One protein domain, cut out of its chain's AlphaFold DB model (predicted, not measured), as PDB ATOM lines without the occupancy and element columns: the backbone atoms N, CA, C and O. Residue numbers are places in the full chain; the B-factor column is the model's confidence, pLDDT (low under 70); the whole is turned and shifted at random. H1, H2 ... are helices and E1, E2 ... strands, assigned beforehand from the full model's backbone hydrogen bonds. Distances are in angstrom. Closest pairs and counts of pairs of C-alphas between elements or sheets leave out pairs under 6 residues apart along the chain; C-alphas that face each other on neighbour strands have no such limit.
ATOM      1  N   PRO A 116     -31.724  -0.846 -19.078       79.00
ATOM      2  CA  PRO A 116     -31.953  -1.248 -20.460       79.00
ATOM      3  C   PRO A 116     -30.958  -0.526 -21.378       79.00
ATOM      4  O   PRO A 116     -30.916   0.704 -21.436       79.00
ATOM      5  N   LEU A 117     -30.136  -1.299 -22.090       82.12
ATOM      6  CA  LEU A 117     -29.109  -0.801 -23.009       82.12
ATOM      7  C   LEU A 117     -29.587  -0.816 -24.463       82.12
ATOM      8  O   LEU A 117     -29.281   0.107 -25.216       82.12
ATOM      9  N   ALA A 118     -30.307  -1.865 -24.864       84.19
ATOM     10  CA  ALA A 118     -30.856  -2.013 -26.208       84.19
ATOM     11  C   ALA A 118     -32.023  -3.005 -26.226       84.19
ATOM     12  O   ALA A 118     -32.090  -3.910 -25.400       84.19
ATOM     13  N   ARG A 119     -32.908  -2.870 -27.213       86.94
ATOM     14  CA  ARG A 119     -33.960  -3.843 -27.516       86.94
ATOM     15  C   ARG A 119     -34.019  -4.047 -29.021       86.94
ATOM     16  O   ARG A 119     -33.863  -3.080 -29.769       86.94
ATOM     17  N   PHE A 120     -34.214  -5.286 -29.446       86.88
ATOM     18  CA  PHE A 120     -34.357  -5.627 -30.854       86.88
ATOM     19  C   PHE A 120     -35.266  -6.836 -31.035       86.88
ATOM     20  O   PHE A 120     -35.338  -7.711 -30.170       86.88
ATOM     21  N   ASP A 121     -35.934  -6.883 -32.178       86.88
ATOM     22  CA  ASP A 121     -36.816  -7.979 -32.557       86.88
ATOM     23  C   ASP A 121     -36.153  -8.802 -33.654       86.88
ATOM     24  O   ASP A 121     -35.546  -8.255 -34.573       86.88
ATOM     25  N   SER A 122     -36.225 -10.124 -33.555       85.81
ATOM     26  CA  SER A 122     -35.656 -11.014 -34.566       85.81
ATOM     27  C   SER A 122     -36.718 -11.449 -35.572       85.81
ATOM     28  O   SER A 122     -37.762 -11.992 -35.207       85.81
ATOM     29  N   ILE A 123     -36.439 -11.248 -36.857       84.06
ATOM     30  CA  ILE A 123     -37.303 -11.663 -37.964       84.06
ATOM     31  C   ILE A 123     -36.455 -12.511 -38.908       84.06
ATOM     32  O   ILE A 123     -35.583 -12.004 -39.607       84.06
ATOM     33  N   ALA A 124     -36.693 -13.824 -38.930       83.62
ATOM     34  CA  ALA A 124     -35.857 -14.771 -39.673       83.62
ATOM     35  C   ALA A 124     -34.355 -14.589 -39.344       83.62
ATOM     36  O   ALA A 124     -33.956 -14.794 -38.201       83.62
ATOM     37  N   ASN A 125     -33.544 -14.175 -40.323       83.00
ATOM     38  CA  ASN A 125     -32.097 -13.965 -40.182       83.00
ATOM     39  C   ASN A 125     -31.724 -12.482 -40.017       83.00
ATOM     40  O   ASN A 125     -30.607 -12.075 -40.347       83.00
ATOM     41  N   THR A 126     -32.656 -11.646 -39.562       85.25
ATOM     42  CA  THR A 126     -32.395 -10.236 -39.275       85.25
ATOM     43  C   THR A 126     -32.799  -9.871 -37.854       85.25
ATOM     44  O   THR A 126     -33.707 -10.459 -37.271       85.25
ATOM     45  N   ALA A 127     -32.105  -8.884 -37.293       85.31
ATOM     46  CA  ALA A 127     -32.534  -8.182 -36.093       85.31
ATOM     47  C   ALA A 127     -32.966  -6.766 -36.470       85.31
ATOM     48  O   ALA A 127     -32.199  -6.008 -37.068       85.31
ATOM     49  N   GLN A 128     -34.189  -6.409 -36.109       86.12
ATOM     50  CA  GLN A 128     -34.729  -5.069 -36.239       86.12
ATOM     51  C   GLN A 128     -34.435  -4.275 -34.964       86.12
ATOM     52  O   GLN A 128     -34.849  -4.648 -33.868       86.12
ATOM     53  N   ILE A 129     -33.710  -3.169 -35.116       84.25
ATOM     54  CA  ILE A 129     -33.296  -2.265 -34.040       84.25
ATOM     55  C   ILE A 129     -33.921  -0.900 -34.341       84.25
ATOM     56  O   ILE A 129     -33.348  -0.074 -35.058       84.25
ATOM     57  N   GLY A 130     -35.134  -0.675 -33.836       80.12
ATOM     58  CA  GLY A 130     -35.941   0.480 -34.234       80.12
ATOM     59  C   GLY A 130     -36.243   0.445 -35.737       80.12
ATOM     60  O   GLY A 130     -36.899  -0.476 -36.220       80.12
ATOM     61  N   GLU A 131     -35.743   1.432 -36.480       81.56
ATOM     62  CA  GLU A 131     -35.905   1.522 -37.942       81.56
ATOM     63  C   GLU A 131     -34.784   0.824 -38.731       81.56
ATOM     64  O   GLU A 131     -34.863   0.704 -39.951       81.56
ATOM     65  N   GLN A 132     -33.719   0.374 -38.064       83.75
ATOM     66  CA  GLN A 132     -32.558  -0.217 -38.727       83.75
ATOM     67  C   GLN A 132     -32.641  -1.742 -38.724       83.75
ATOM     68  O   GLN A 132     -33.053  -2.352 -37.738       83.75
ATOM     69  N   VAL A 133     -32.205  -2.361 -39.820       86.25
ATOM     70  CA  VAL A 133     -32.204  -3.818 -39.984       86.25
ATOM     71  C   VAL A 133     -30.767  -4.313 -40.023       86.25
ATOM     72  O   VAL A 133     -29.972  -3.885 -40.855       86.25
ATOM     73  N   LEU A 134     -30.442  -5.237 -39.125       87.69
ATOM     74  CA  LEU A 134     -29.143  -5.883 -39.041       87.69
ATOM     75  C   LEU A 134     -29.235  -7.301 -39.594       87.69
ATOM     76  O   LEU A 134     -30.002  -8.114 -39.083       87.69
ATOM     77  N   PHE A 135     -28.437  -7.616 -40.610       85.75
ATOM     78  CA  PHE A 135     -28.372  -8.971 -41.154       85.75
ATOM     79  C   PHE A 135     -27.473  -9.879 -40.301       85.75
ATOM     80  O   PHE A 135     -26.331  -9.518 -39.989       85.75
ATOM     81  N   LEU A 136     -27.983 -11.063 -39.957       87.12
ATOM     82  CA  LEU A 136     -27.373 -12.030 -39.042       87.12
ATOM     83  C   LEU A 136     -27.138 -13.363 -39.779       87.12
ATOM     84  O   LEU A 136     -27.947 -14.283 -39.666       87.12
ATOM     85  N   PRO A 137     -26.045 -13.486 -40.557       73.94
ATOM     86  CA  PRO A 137     -25.807 -14.635 -41.438       73.94
ATOM     87  C   PRO A 137     -25.691 -15.964 -40.682       73.94
ATOM     88  O   PRO A 137     -26.116 -16.995 -41.187       73.94
ATOM     89  N   GLU A 138     -25.154 -15.930 -39.463       81.75
ATOM     90  CA  GLU A 138     -24.976 -17.104 -38.597       81.75
ATOM     91  C   GLU A 138     -26.087 -17.215 -37.535       81.75
ATOM     92  O   GLU A 138     -26.052 -18.089 -36.668       81.75
ATOM     93  N   GLY A 139     -27.082 -16.320 -37.582       83.25
ATOM     94  CA  GLY A 139     -28.075 -16.179 -36.517       83.25
ATOM     95  C   GLY A 139     -27.466 -15.702 -35.196       83.25
ATOM     96  O   GLY A 139     -28.041 -15.947 -34.140       83.25
ATOM     97  N   GLU A 140     -26.304 -15.046 -35.229       87.88
ATOM     98  CA  GLU A 140     -25.648 -14.476 -34.053       87.88
ATOM     99  C   GLU A 140     -25.620 -12.955 -34.121       87.88
ATOM    100  O   GLU A 140     -25.232 -12.379 -35.139       87.88
ATOM    101  N   ILE A 141     -25.980 -12.314 -33.010       88.31
ATOM    102  CA  ILE A 141     -25.817 -10.876 -32.805       88.31
ATOM    103  C   ILE A 141     -24.770 -10.629 -31.723       88.31
ATOM    104  O   ILE A 141     -24.803 -11.215 -30.642       88.31
ATOM    105  N   GLY A 142     -23.819  -9.760 -32.031       90.69
ATOM    106  CA  GLY A 142     -22.825  -9.258 -31.098       90.69
ATOM    107  C   GLY A 142     -23.255  -7.922 -30.505       90.69
ATOM    108  O   GLY A 142     -23.706  -7.030 -31.220       90.69
ATOM    109  N   PHE A 143     -23.084  -7.757 -29.202       92.19
ATOM    110  CA  PHE A 143     -23.222  -6.485 -28.513       92.19
ATOM    111  C   PHE A 143     -21.838  -5.981 -28.124       92.19
ATOM    112  O   PHE A 143     -21.171  -6.561 -27.268       92.19
ATOM    113  N   GLU A 144     -21.395  -4.905 -28.769       92.31
ATOM    114  CA  GLU A 144     -20.128  -4.250 -28.469       92.31
ATOM    115  C   GLU A 144     -20.311  -3.226 -27.351       92.31
ATOM    116  O   GLU A 144     -21.181  -2.351 -27.429       92.31
ATOM    117  N   TYR A 145     -19.423  -3.247 -26.363       92.38
ATOM    118  CA  TYR A 145     -19.422  -2.289 -25.265       92.38
ATOM    119  C   TYR A 145     -18.017  -2.002 -24.735       92.38
ATOM    120  O   TYR A 145     -17.077  -2.779 -24.906       92.38
ATOM    121  N   LEU A 146     -17.871  -0.843 -24.094       91.50
ATOM    122  CA  LEU A 146     -16.698  -0.510 -23.296       91.50
ATOM    123  C   LEU A 146     -17.015  -0.814 -21.833       91.50
ATOM    124  O   LEU A 146     -17.945  -0.235 -21.275       91.50
ATOM    125  N   GLN A 147     -16.240  -1.702 -21.232       90.75
ATOM    126  CA  GLN A 147     -16.294  -2.013 -19.812       90.75
ATOM    127  C   GLN A 147     -15.258  -1.159 -19.077       90.75
ATOM    128  O   GLN A 147     -14.073  -1.169 -19.430       90.75
ATOM    129  N   LEU A 148     -15.727  -0.389 -18.098       89.06
ATOM    130  CA  LEU A 148     -14.916   0.443 -17.218       89.06
ATOM    131  C   LEU A 148     -15.009  -0.105 -15.797       89.06
ATOM    132  O   LEU A 148     -16.072  -0.013 -15.184       89.06
ATOM    133  N   ASP A 149     -13.903  -0.621 -15.272       87.25
ATOM    134  CA  ASP A 149     -13.854  -1.177 -13.919       87.25
ATOM    135  C   ASP A 149     -12.788  -0.491 -13.072       87.25
ATOM    136  O   ASP A 149     -11.647  -0.310 -13.499       87.25
ATOM    137  N   GLN A 150     -13.138  -0.170 -11.832       84.88
ATOM    138  CA  GLN A 150     -12.187   0.196 -10.792       84.88
ATOM    139  C   GLN A 150     -12.532  -0.576  -9.520       84.88
ATOM    140  O   GLN A 150     -13.323  -0.128  -8.687       84.88
ATOM    141  N   GLU A 151     -11.912  -1.751  -9.390       75.25
ATOM    142  CA  GLU A 151     -12.202  -2.764  -8.364       75.25
ATOM    143  C   GLU A 151     -12.106  -2.199  -6.942       75.25
ATOM    144  O   GLU A 151     -13.029  -2.357  -6.147       75.25
ATOM    145  N   ASN A 152     -11.053  -1.427  -6.649       72.06
ATOM    146  CA  ASN A 152     -10.824  -0.831  -5.323       72.06
ATOM    147  C   ASN A 152     -11.950   0.104  -4.858       72.06
ATOM    148  O   ASN A 152     -12.101   0.362  -3.667       72.06
ATOM    149  N   LEU A 153     -12.706   0.657  -5.804       69.19
ATOM    150  CA  LEU A 153     -13.768   1.622  -5.551       69.19
ATOM    151  C   LEU A 153     -15.166   1.044  -5.825       69.19
ATOM    152  O   LEU A 153     -16.166   1.738  -5.607       69.19
ATOM    153  N   GLY A 154     -15.240  -0.211  -6.281       70.81
ATOM    154  CA  GLY A 154     -16.473  -0.853  -6.737       70.81
ATOM    155  C   GLY A 154     -17.135  -0.113  -7.899       70.81
ATOM    156  O   GLY A 154     -18.358  -0.140  -8.018       70.81
ATOM    157  N   TYR A 155     -16.356   0.621  -8.704       76.38
ATOM    158  CA  TYR A 155     -16.880   1.277  -9.897       76.38
ATOM    159  C   TYR A 155     -16.959   0.258 -11.020       76.38
ATOM    160  O   TYR A 155     -15.931  -0.280 -11.429       76.38
ATOM    161  N   HIS A 156     -18.157   0.060 -11.546       79.56
ATOM    162  CA  HIS A 156     -18.385  -0.745 -12.733       79.56
ATOM    163  C   HIS A 156     -19.325   0.028 -13.635       79.56
ATOM    164  O   HIS A 156     -20.376   0.498 -13.193       79.56
ATOM    165  N   ARG A 157     -18.922   0.219 -14.890       82.50
ATOM    166  CA  ARG A 157     -19.756   0.902 -15.866       82.50
ATOM    167  C   ARG A 157     -19.617   0.283 -17.236       82.50
ATOM    168  O   ARG A 157     -18.515   0.199 -17.781       82.50
ATOM    169  N   ILE A 158     -20.758  -0.035 -17.829       85.94
ATOM    170  CA  ILE A 158     -20.836  -0.453 -19.220       85.94
ATOM    171  C   ILE A 158     -21.260   0.738 -20.082       85.94
ATOM    172  O   ILE A 158     -22.224   1.455 -19.806       85.94
ATOM    173  N   ILE A 159     -20.507   0.982 -21.152       87.94
ATOM    174  CA  ILE A 159     -20.863   1.959 -22.179       87.94
ATOM    175  C   ILE A 159     -21.212   1.180 -23.450       87.94
ATOM    176  O   ILE A 159     -20.291   0.692 -24.112       87.94
ATOM    177  N   PRO A 160     -22.502   1.075 -23.833       88.25
ATOM    178  CA  PRO A 160     -22.899   0.415 -25.076       88.25
ATOM    179  C   PRO A 160     -22.218   1.113 -26.248       88.25
ATOM    180  O   PRO A 160     -22.204   2.346 -26.272       88.25
ATOM    181  N   LEU A 161     -21.670   0.364 -27.212       90.81
ATOM    182  CA  LEU A 161     -20.950   0.880 -28.383       90.81
ATOM    183  C   LEU A 161     -21.700   0.657 -29.696       90.81
ATOM    184  O   LEU A 161     -21.903   1.637 -30.427       90.81
ATOM    185  N   ALA A 162     -22.101  -0.576 -29.982       91.81
ATOM    186  CA  ALA A 162     -22.798  -0.963 -31.206       91.81
ATOM    187  C   ALA A 162     -23.448  -2.343 -31.069       91.81
ATOM    188  O   ALA A 162     -23.101  -3.111 -30.174       91.81
ATOM    189  N   LEU A 163     -24.335  -2.659 -32.009       90.56
ATOM    190  CA  LEU A 163     -24.720  -4.029 -32.329       90.56
ATOM    191  C   LEU A 163     -23.993  -4.453 -33.609       90.56
ATOM    192  O   LEU A 163     -23.879  -3.673 -34.556       90.56
ATOM    193  N   SER A 164     -23.468  -5.671 -33.627       90.19
ATOM    194  CA  SER A 164     -22.670  -6.218 -34.721       90.19
ATOM    195  C   SER A 164     -23.265  -7.535 -35.201       90.19
ATOM    196  O   SER A 164     -23.493  -8.434 -34.402       90.19
ATOM    197  N   GLY A 165     -23.481  -7.659 -36.502       86.75
ATOM    198  CA  GLY A 165     -23.835  -8.903 -37.181       86.75
ATOM    199  C   GLY A 165     -22.860  -9.108 -38.330       86.75
ATOM    200  O   GLY A 165     -21.648  -9.134 -38.121       86.75
ATOM    201  N   ARG A 166     -23.376  -9.132 -39.564       84.00
ATOM    202  CA  ARG A 166     -22.537  -8.928 -40.758       84.00
ATOM    203  C   ARG A 166     -21.974  -7.507 -40.828       84.00
ATOM    204  O   ARG A 166     -20.830  -7.304 -41.220       84.00
ATOM    205  N   GLU A 167     -22.804  -6.538 -40.466       85.44
ATOM    206  CA  GLU A 167     -22.461  -5.121 -40.427       85.44
ATOM    207  C   GLU A 167     -22.504  -4.605 -38.991       85.44
ATOM    208  O   GLU A 167     -22.996  -5.271 -38.078       85.44
ATOM    209  N   ARG A 168     -21.951  -3.414 -38.775       88.81
ATOM    210  CA  ARG A 168     -21.881  -2.790 -37.459       88.81
ATOM    211  C   ARG A 168     -22.825  -1.601 -37.402       88.81
ATOM    212  O   ARG A 168     -22.596  -0.604 -38.081       88.81
ATOM    213  N   ILE A 169     -23.811  -1.671 -36.518       88.06
ATOM    214  CA  ILE A 169     -24.754  -0.590 -36.248       88.06
ATOM    215  C   ILE A 169     -24.339   0.137 -34.961       88.06
ATOM    216  O   ILE A 169     -24.522  -0.389 -33.858       88.06
ATOM    217  N   PRO A 170     -23.742   1.341 -35.050       88.50
ATOM    218  CA  PRO A 170     -23.389   2.118 -33.871       88.50
ATOM    219  C   PRO A 170     -24.629   2.711 -33.200       88.50
ATOM    220  O   PRO A 170     -25.496   3.270 -33.867       88.50
ATOM    221  N   PHE A 171     -24.663   2.711 -31.864       87.25
ATOM    222  CA  PHE A 171     -25.675   3.502 -31.160       87.25
ATOM    223  C   PHE A 171     -25.450   4.998 -31.398       87.25
ATOM    224  O   PHE A 171     -24.313   5.485 -31.349       87.25
ATOM    225  N   GLN A 172     -26.544   5.734 -31.611       83.25
ATOM    226  CA  GLN A 172     -26.498   7.178 -31.808       83.25
ATOM    227  C   GLN A 172     -25.945   7.874 -30.560       83.25
ATOM    228  O   GLN A 172     -26.376   7.639 -29.429       83.25
ATOM    229  N   ARG A 173     -24.954   8.746 -30.761       82.50
ATOM    230  CA  ARG A 173     -24.317   9.519 -29.691       82.50
ATOM    231  C   ARG A 173     -24.011  10.924 -30.174       82.50
ATOM    232  O   ARG A 173     -23.648  11.121 -31.328       82.50
ATOM    233  N   ASN A 174     -24.073  11.878 -29.251       87.25
ATOM    234  CA  ASN A 174     -23.593  13.229 -29.506       87.25
ATOM    235  C   ASN A 174     -22.056  13.266 -29.652       87.25
ATOM    236  O   ASN A 174     -21.339  12.364 -29.200       87.25
ATOM    237  N   ALA A 175     -21.546  14.343 -30.255       85.94
ATOM    238  CA  ALA A 175     -20.118  14.526 -30.526       85.94
ATOM    239  C   ALA A 175     -19.250  14.450 -29.256       85.94
ATOM    240  O   ALA A 175     -18.149  13.897 -29.277       85.94
ATOM    241  N   LEU A 176     -19.762  14.951 -28.125       84.62
ATOM    242  CA  LEU A 176     -19.058  14.905 -26.844       84.62
ATOM    243  C   LEU A 176     -18.839  13.464 -26.368       84.62
ATOM    244  O   LEU A 176     -17.708  13.083 -26.074       84.62
ATOM    245  N   LYS A 177     -19.895  12.641 -26.337       84.12
ATOM    246  CA  LYS A 177     -19.799  11.232 -25.926       84.12
ATOM    247  C   LYS A 177     -18.863  10.454 -26.844       84.12
ATOM    248  O   LYS A 177     -18.065   9.657 -26.360       84.12
ATOM    249  N   GLN A 178     -18.913  10.703 -28.152       87.88
ATOM    250  CA  GLN A 178     -17.984  10.077 -29.096       87.88
ATOM    251  C   GLN A 178     -16.527  10.456 -28.807       87.88
ATOM    252  O   GLN A 178     -15.663   9.578 -28.780       87.88
ATOM    253  N   ARG A 179     -16.252  11.737 -28.527       88.25
ATOM    254  CA  ARG A 179     -14.909  12.209 -28.164       88.25
ATOM    255  C   ARG A 179     -14.409  11.559 -26.872       88.25
ATOM    256  O   ARG A 179     -13.266  11.111 -26.840       88.25
ATOM    257  N   VAL A 180     -15.257  11.455 -25.848       88.56
ATOM    258  CA  VAL A 180     -14.916  10.786 -24.579       88.56
ATOM    259  C   VAL A 180     -14.595   9.308 -24.805       88.56
ATOM    260  O   VAL A 180     -13.551   8.840 -24.368       88.56
ATOM    261  N   ILE A 181     -15.437   8.578 -25.542       90.88
ATOM    262  CA  ILE A 181     -15.203   7.155 -25.842       90.88
ATOM    263  C   ILE A 181     -13.902   6.967 -26.624       90.88
ATOM    264  O   ILE A 181     -13.112   6.081 -26.305       90.88
ATOM    265  N   SER A 182     -13.658   7.804 -27.634       92.00
ATOM    266  CA  SER A 182     -12.417   7.767 -28.411       92.00
ATOM    267  C   SER A 182     -11.193   8.007 -27.522       92.00
ATOM    268  O   SER A 182     -10.215   7.266 -27.603       92.00
ATOM    269  N   HIS A 183     -11.272   8.979 -26.610       92.06
ATOM    270  CA  HIS A 183     -10.212   9.261 -25.646       92.06
ATOM    271  C   HIS A 183      -9.955   8.077 -24.701       92.06
ATOM    272  O   HIS A 183      -8.813   7.639 -24.572       92.06
ATOM    273  N   LEU A 184     -11.008   7.514 -24.099       91.38
ATOM    274  CA  LEU A 184     -10.907   6.346 -23.217       91.38
ATOM    275  C   LEU A 184     -10.267   5.156 -23.934       91.38
ATOM    276  O   LEU A 184      -9.384   4.513 -23.379       91.38
ATOM    277  N   ARG A 185     -10.655   4.900 -25.189       91.31
ATOM    278  CA  ARG A 185     -10.067   3.831 -26.006       91.31
ATOM    279  C   ARG A 185      -8.600   4.097 -26.329       91.31
ATOM    280  O   ARG A 185      -7.776   3.204 -26.167       91.31
ATOM    281  N   LYS A 186      -8.263   5.316 -26.758       93.94
ATOM    282  CA  LYS A 186      -6.887   5.703 -27.108       93.94
ATOM    283  C   LYS A 186      -5.936   5.598 -25.914       93.94
ATOM    284  O   LYS A 186      -4.776   5.246 -26.089       93.94
ATOM    285  N   HIS A 187      -6.425   5.898 -24.713       93.38
ATOM    286  CA  HIS A 187      -5.629   5.927 -23.486       93.38
ATOM    287  C   HIS A 187      -5.928   4.756 -22.535       93.38
ATOM    288  O   HIS A 187      -5.550   4.813 -21.365       93.38
ATOM    289  N   ALA A 188      -6.556   3.681 -23.025       90.81
ATOM    290  CA  ALA A 188      -7.012   2.550 -22.214       90.81
ATOM    291  C   ALA A 188      -5.892   1.936 -21.359       90.81
ATOM    292  O   ALA A 188      -6.071   1.720 -20.160       90.81
ATOM    293  N   THR A 189      -4.709   1.731 -21.944       91.25
ATOM    294  CA  THR A 189      -3.534   1.200 -21.235       91.25
ATOM    295  C   THR A 189      -3.093   2.120 -20.098       91.25
ATOM    296  O   THR A 189      -2.797   1.652 -19.003       91.25
ATOM    297  N   GLY A 190      -3.096   3.437 -20.331       91.44
ATOM    298  CA  GLY A 190      -2.707   4.427 -19.326       91.44
ATOM    299  C   GLY A 190      -3.696   4.511 -18.165       91.44
ATOM    300  O   GLY A 190      -3.279   4.641 -17.017       91.44
ATOM    301  N   TYR A 191      -4.996   4.395 -18.444       89.94
ATOM    302  CA  TYR A 191      -6.021   4.312 -17.402       89.94
ATOM    303  C   TYR A 191      -5.921   3.010 -16.609       89.94
ATOM    304  O   TYR A 191      -5.937   3.049 -15.380       89.94
ATOM    305  N   THR A 192      -5.714   1.887 -17.299       88.81
ATOM    306  CA  THR A 192      -5.593   0.566 -16.665       88.81
ATOM    307  C   THR A 192      -4.381   0.525 -15.735       88.81
ATOM    308  O   THR A 192      -4.498   0.079 -14.598       88.81
ATOM    309  N   ALA A 193      -3.247   1.107 -16.144       87.88
ATOM    310  CA  ALA A 193      -2.062   1.253 -15.294       87.88
ATOM    311  C   ALA A 193      -2.296   2.125 -14.042       87.88
ATOM    312  O   ALA A 193      -1.575   1.996 -13.057       87.88
ATOM    313  N   ARG A 194      -3.300   3.009 -14.062       87.88
ATOM    314  CA  ARG A 194      -3.705   3.859 -12.928       87.88
ATOM    315  C   ARG A 194      -4.873   3.270 -12.126       87.88
ATOM    316  O   ARG A 194      -5.429   3.960 -11.277       87.88
ATOM    317  N   GLY A 195      -5.245   2.017 -12.392       84.25
ATOM    318  CA  GLY A 195      -6.290   1.296 -11.667       84.25
ATOM    319  C   GLY A 195      -7.705   1.440 -12.233       84.25
ATOM    320  O   GLY A 195      -8.629   0.905 -11.631       84.25
ATOM    321  N   LEU A 196      -7.893   2.123 -13.370       88.44
ATOM    322  CA  LEU A 196      -9.162   2.145 -14.108       88.44
ATOM    323  C   LEU A 196      -9.045   1.241 -15.336       88.44
ATOM    324  O   LEU A 196      -8.545   1.651 -16.382       88.44
ATOM    325  N   THR A 197      -9.512   0.007 -15.213       90.94
ATOM    326  CA  THR A 197      -9.531  -0.961 -16.306       90.94
ATOM    327  C   THR A 197     -10.496  -0.500 -17.387       90.94
ATOM    328  O   THR A 197     -11.682  -0.312 -17.134       90.94
ATOM    329  N   VAL A 198      -9.990  -0.340 -18.609       91.81
ATOM    330  CA  VAL A 198     -10.789   0.028 -19.785       91.81
ATOM    331  C   VAL A 198     -10.676  -1.089 -20.813       91.81
ATOM    332  O   VAL A 198      -9.617  -1.274 -21.414       91.81
ATOM    333  N   ARG A 199     -11.755  -1.848 -21.026       91.25
ATOM    334  CA  ARG A 199     -11.770  -3.004 -21.936       91.25
ATOM    335  C   ARG A 199     -12.867  -2.872 -22.975       91.25
ATOM    336  O   ARG A 199     -14.007  -2.563 -22.654       91.25
ATOM    337  N   LEU A 200     -12.521  -3.130 -24.230       91.62
ATOM    338  CA  LEU A 200     -13.500  -3.320 -25.293       91.62
ATOM    339  C   LEU A 200     -13.940  -4.785 -25.271       91.62
ATOM    340  O   LEU A 200     -13.086  -5.669 -25.309       91.62
ATOM    341  N   ARG A 201     -15.246  -5.032 -25.202       91.75
ATOM    342  CA  ARG A 201     -15.819  -6.377 -25.232       91.75
ATOM    343  C   ARG A 201     -16.940  -6.471 -26.249       91.75
ATOM    344  O   ARG A 201     -17.590  -5.475 -26.570       91.75
ATOM    345  N   THR A 202     -17.136  -7.690 -26.729       91.50
ATOM    346  CA  THR A 202     -18.250  -8.057 -27.590       91.50
ATOM    347  C   THR A 202     -18.814  -9.364 -27.074       91.50
ATOM    348  O   THR A 202     -18.156 -10.395 -27.190       91.50
ATOM    349  N   ASP A 203     -20.023  -9.315 -26.529       90.00
ATOM    350  CA  ASP A 203     -20.745 -10.529 -26.162       90.00
ATOM    351  C   ASP A 203     -21.597 -10.948 -27.351       90.00
ATOM    352  O   ASP A 203     -22.134 -10.091 -28.049       90.00
ATOM    353  N   ARG A 204     -21.686 -12.248 -27.629       89.62
ATOM    354  CA  ARG A 204     -22.474 -12.778 -28.745       89.62
ATOM    355  C   ARG A 204     -23.603 -13.637 -28.218       89.62
ATOM    356  O   ARG A 204     -23.412 -14.409 -27.282       89.62
ATOM    357  N   LEU A 205     -24.763 -13.508 -28.843       87.69
ATOM    358  CA  LEU A 205     -25.922 -14.332 -28.558       87.69
ATOM    359  C   LEU A 205     -26.465 -14.905 -29.860       87.69
ATOM    360  O   LEU A 205     -26.682 -14.177 -30.831       87.69
ATOM    361  N   ARG A 206     -26.733 -16.210 -29.847       87.19
ATOM    362  CA  ARG A 206     -27.478 -16.865 -30.913       87.19
ATOM    363  C   ARG A 206     -28.961 -16.558 -30.749       87.19
ATOM    364  O   ARG A 206     -29.556 -16.872 -29.719       87.19
ATOM    365  N   ILE A 207     -29.539 -15.920 -31.754       84.75
ATOM    366  CA  ILE A 207     -30.937 -15.508 -31.754       84.75
ATOM    367  C   ILE A 207     -31.826 -16.609 -32.332       84.75
ATOM    368  O   ILE A 207     -31.448 -17.343 -33.244       84.75
ATOM    369  N   THR A 208     -33.031 -16.712 -31.792       84.75
ATOM    370  CA  THR A 208     -34.100 -17.565 -32.300       84.75
ATOM    371  C   THR A 208     -35.092 -16.675 -33.041       84.75
ATOM    372  O   THR A 208     -35.565 -15.714 -32.439       84.75
ATOM    373  N   PRO A 209     -35.422 -16.968 -34.310       83.62
ATOM    374  CA  PRO A 209     -36.350 -16.157 -35.092       83.62
ATOM    375  C   PRO A 209     -37.714 -15.981 -34.415       83.62
ATOM    376  O   PRO A 209     -38.230 -16.915 -33.800       83.62
ATOM    377  N   GLY A 210     -38.328 -14.810 -34.587       82.75
ATOM    378  CA  GLY A 210     -39.663 -14.524 -34.056       82.75
ATOM    379  C   GLY A 210     -39.675 -14.256 -32.552       82.75
ATOM    380  O   GLY A 210     -40.704 -14.440 -31.910       82.75
ATOM    381  N   GLN A 211     -38.537 -13.856 -31.979       86.62
ATOM    382  CA  GLN A 211     -38.406 -13.484 -30.572       86.62
ATOM    383  C   GLN A 211     -37.910 -12.044 -30.415       86.62
ATOM    384  O   GLN A 211     -37.110 -11.564 -31.225       86.62
ATOM    385  N   SER A 212     -38.342 -11.380 -29.342       87.19
ATOM    386  CA  SER A 212     -37.773 -10.106 -28.902       87.19
ATOM    387  C   SER A 212     -36.638 -10.347 -27.915       87.19
ATOM    388  O   SER A 212     -36.720 -11.222 -27.049       87.19
ATOM    389  N   TYR A 213     -35.605  -9.520 -28.001       87.75
ATOM    390  CA  TYR A 213     -34.462  -9.549 -27.100       87.75
ATOM    391  C   TYR A 213     -34.229  -8.181 -26.471       87.75
ATOM    392  O   TYR A 213     -34.388  -7.137 -27.108       87.75
ATOM    393  N   GLU A 214     -33.811  -8.199 -25.213       89.19
ATOM    394  CA  GLU A 214     -33.388  -7.026 -24.462       89.19
ATOM    395  C   GLU A 214     -31.960  -7.237 -23.964       89.19
ATOM    396  O   GLU A 214     -31.613  -8.296 -23.435       89.19
ATOM    397  N   VAL A 215     -31.134  -6.211 -24.141       87.19
ATOM    398  CA  VAL A 215     -29.796  -6.115 -23.573       87.19
ATOM    399  C   VAL A 215     -29.884  -5.214 -22.353       87.19
ATOM    400  O   VAL A 215     -30.254  -4.045 -22.483       87.19
ATOM    401  N   VAL A 216     -29.528  -5.740 -21.187       87.38
ATOM    402  CA  VAL A 216     -29.526  -4.999 -19.924       87.38
ATOM    403  C   VAL A 216     -28.145  -5.020 -19.277       87.38
ATOM    404  O   VAL A 216     -27.410  -6.000 -19.380       87.38
ATOM    405  N   GLU A 217     -27.792  -3.932 -18.599       82.38
ATOM    406  CA  GLU A 217     -26.693  -3.900 -17.633       82.38
ATOM    407  C   GLU A 217     -27.242  -4.284 -16.263       82.38
ATOM    408  O   GLU A 217     -28.143  -3.617 -15.753       82.38
ATOM    409  N   ARG A 218     -26.683  -5.329 -15.654       77.38
ATOM    410  CA  ARG A 218     -26.986  -5.734 -14.280       77.38
ATOM    411  C   ARG A 218     -25.691  -6.068 -13.562       77.38
ATOM    412  O   ARG A 218     -24.915  -6.881 -14.049       77.38
ATOM    413  N   GLU A 219     -25.459  -5.431 -12.416       72.25
ATOM    414  CA  GLU A 219     -24.276  -5.684 -11.572       72.25
ATOM    415  C   GLU A 219     -22.938  -5.570 -12.341       72.25
ATOM    416  O   GLU A 219     -21.991  -6.311 -12.097       72.25
ATOM    417  N   GLY A 220     -22.857  -4.642 -13.305       68.50
ATOM    418  CA  GLY A 220     -21.661  -4.444 -14.133       68.50
ATOM    419  C   GLY A 220     -21.450  -5.509 -15.216       68.50
ATOM    420  O   GLY A 220     -20.410  -5.513 -15.872       68.50
ATOM    421  N   GLN A 221     -22.428  -6.391 -15.430       76.81
ATOM    422  CA  GLN A 221     -22.440  -7.379 -16.503       76.81
ATOM    423  C   GLN A 221     -23.488  -7.030 -17.556       76.81
ATOM    424  O   GLN A 221     -24.542  -6.466 -17.252       76.81
ATOM    425  N   VAL A 222     -23.197  -7.384 -18.806       83.69
ATOM    426  CA  VAL A 222     -24.176  -7.335 -19.889       83.69
ATOM    427  C   VAL A 222     -24.923  -8.657 -19.913       83.69
ATOM    428  O   VAL A 222     -24.318  -9.720 -20.025       83.69
ATOM    429  N   LEU A 223     -26.246  -8.586 -19.854       85.44
ATOM    430  CA  LEU A 223     -27.119  -9.735 -20.027       85.44
ATOM    431  C   LEU A 223     -27.994  -9.504 -21.252       85.44
ATOM    432  O   LEU A 223     -28.643  -8.467 -21.377       85.44
ATOM    433  N   MET A 224     -28.023 -10.486 -22.147       86.06
ATOM    434  CA  MET A 224     -28.958 -10.515 -23.266       86.06
ATOM    435  C   MET A 224     -30.016 -11.570 -22.977       86.06
ATOM    436  O   MET A 224     -29.687 -12.744 -22.803       86.06
ATOM    437  N   ARG A 225     -31.281 -11.156 -22.900       85.19
ATOM    438  CA  ARG A 225     -32.399 -12.042 -22.556       85.19
ATOM    439  C   ARG A 225     -33.520 -11.956 -23.577       85.19
ATOM    440  O   ARG A 225     -33.741 -10.908 -24.180       85.19
ATOM    441  N   ASN A 226     -34.241 -13.060 -23.729       85.44
ATOM    442  CA  ASN A 226     -35.523 -13.065 -24.418       85.44
ATOM    443  C   ASN A 226     -36.553 -12.278 -23.589       85.44
ATOM    444  O   ASN A 226     -36.574 -12.370 -22.359       85.44
ATOM    445  N   VAL A 227     -37.411 -11.533 -24.274       84.44
ATOM    446  CA  VAL A 227     -38.590 -10.880 -23.704       84.44
ATOM    447  C   VAL A 227     -39.818 -11.229 -24.539       84.44
ATOM    448  O   VAL A 227     -39.738 -11.370 -25.757       84.44
ATOM    449  N   ALA A 228     -40.976 -11.332 -23.882       71.38
ATOM    450  CA  ALA A 228     -42.239 -11.521 -24.582       71.38
ATOM    451  C   ALA A 228     -42.508 -10.341 -25.535       71.38
ATOM    452  O   ALA A 228     -42.317  -9.172 -25.170       71.38
TER     453      ALA A 228
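AT A GLANCE: This is residues 116 to 228 of the 230 residues of the protein "DUF998 domain-containing protein" of Nitrospirae bacterium (UniProt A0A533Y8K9). Two antiparallel sheets lie partly face to face as a sandwich, the five strands E3, E2, E1, E8 and E9 on one side and E6, E5, E4 and E7 on the other, with strands running in nearly the same line. The long strands E4, E5 and E7 reach beyond the five-stranded sheet, and at that end the helices H1 and H2 sit by E7, while E2 and E3 lie toward the opposite end. The printed part has 113 residues, with two named helices and nine named strands in the order E1 E2 E3 E4 E5 E6 H1 H2 E7 E8 E9, and its class is mixed, helices and strands. It is compact, with a radius of gyration of the C-alphas of 15.1 A, yet elongated in outline, spanning 46 by 27 by 23 A.

IN THESE COORDINATES: Begin with the five-stranded sheet: find C-alpha 116 at (-31.953, -1.248, -20.460), where E1 starts, and follow residues 116 to 123 for 21.1 A. E2 is residues 126 to 129 and E3 residues 132 to 135. The same sheet takes in E8, residues 212 to 218, 18.7 A long, and E9, residues 221 to 227, 18.0 A long, which ends at C-alpha 227, (-38.590, -10.880, -23.704). For the second sheet, find C-alpha 140 at (-25.648, -14.476, -34.053); from there E4 runs through residue 150 for 30.6 A. E5 is residues 155 to 164, 26.6 A, and bends by 50 degrees at residue 161; E6 is residues 168 to 170. E7 is residues 197 to 206, 28.1 A. Before it come the helices H1, residues 175 to 186, 16.3 A, and H2, residues 188 to 193.

HOW THE PARTS SIT: Look first at the strongly twisted sheet in the order E3, E2, E1, E8, E9, with E3 and E9 as its edge strands. E1, E2 and E3 form a meander, each strand the antiparallel neighbour of the one before, and E4, E5 and E6 form another. E1 is staggered: its residues 116 to 121 pair with E8, where N 120 and O 213 are 3.0 A apart, and its residues 121 to 123 pair with E2, where N 123 and O 126 are 2.9 A apart. In the E2 and E3 hairpin, N 134 and O 127 are 2.8 A apart; in the E8 and E9 hairpin, N 216 and O 223 are 2.9 A apart. The other sheet, also strongly twisted, runs E6, E5, E4, E7, and across its neighbour pairs these backbone atoms are within hydrogen-bond range: N 143 and O 203 of E4 and E7, 2.8 A apart, N 148 and O 157 of the E4 and E5 hairpin, 2.9 A apart, and N 169 and O 163 of the E5 and E6 hairpin, 2.8 A apart. The facing parts of the two sheets are 10.1 A centre to centre, with planes 11 degrees apart and strands at 6 degrees. Between them, for instance, the closest C-alphas of E1 and E5 are those of Leu 117 and Pro 160, 6.7 A apart. H2 is on the second sheet, only just at the sheet's level with a height of 3.7 A; its closest C-alpha pair with E7 is Ala 188 and Val 198, 5.2 A. H1 only grazes that sheet with its residues 178 to 185. H1 and H2 are close but not clearly touching, at a steep tilt of 55 degrees, the same way; their closest C-alphas, those of Leu 184 and Tyr 191, are 7.9 A apart. In H1 and H2 every O i to N i+4 pair is within hydrogen-bond range.

THE WHOLE: The two C-alphas farthest apart, those of Ala 124 and Arg 194, are 45.8 A apart. The printed part, residues 116 to 228, has no cut. The links between successive elements are tight, and the chain changes sheet at the links E3 to E4 and E7 to E8. The mean pLDDT of the printed part is 85.9; residues 153 and 220 are under 70.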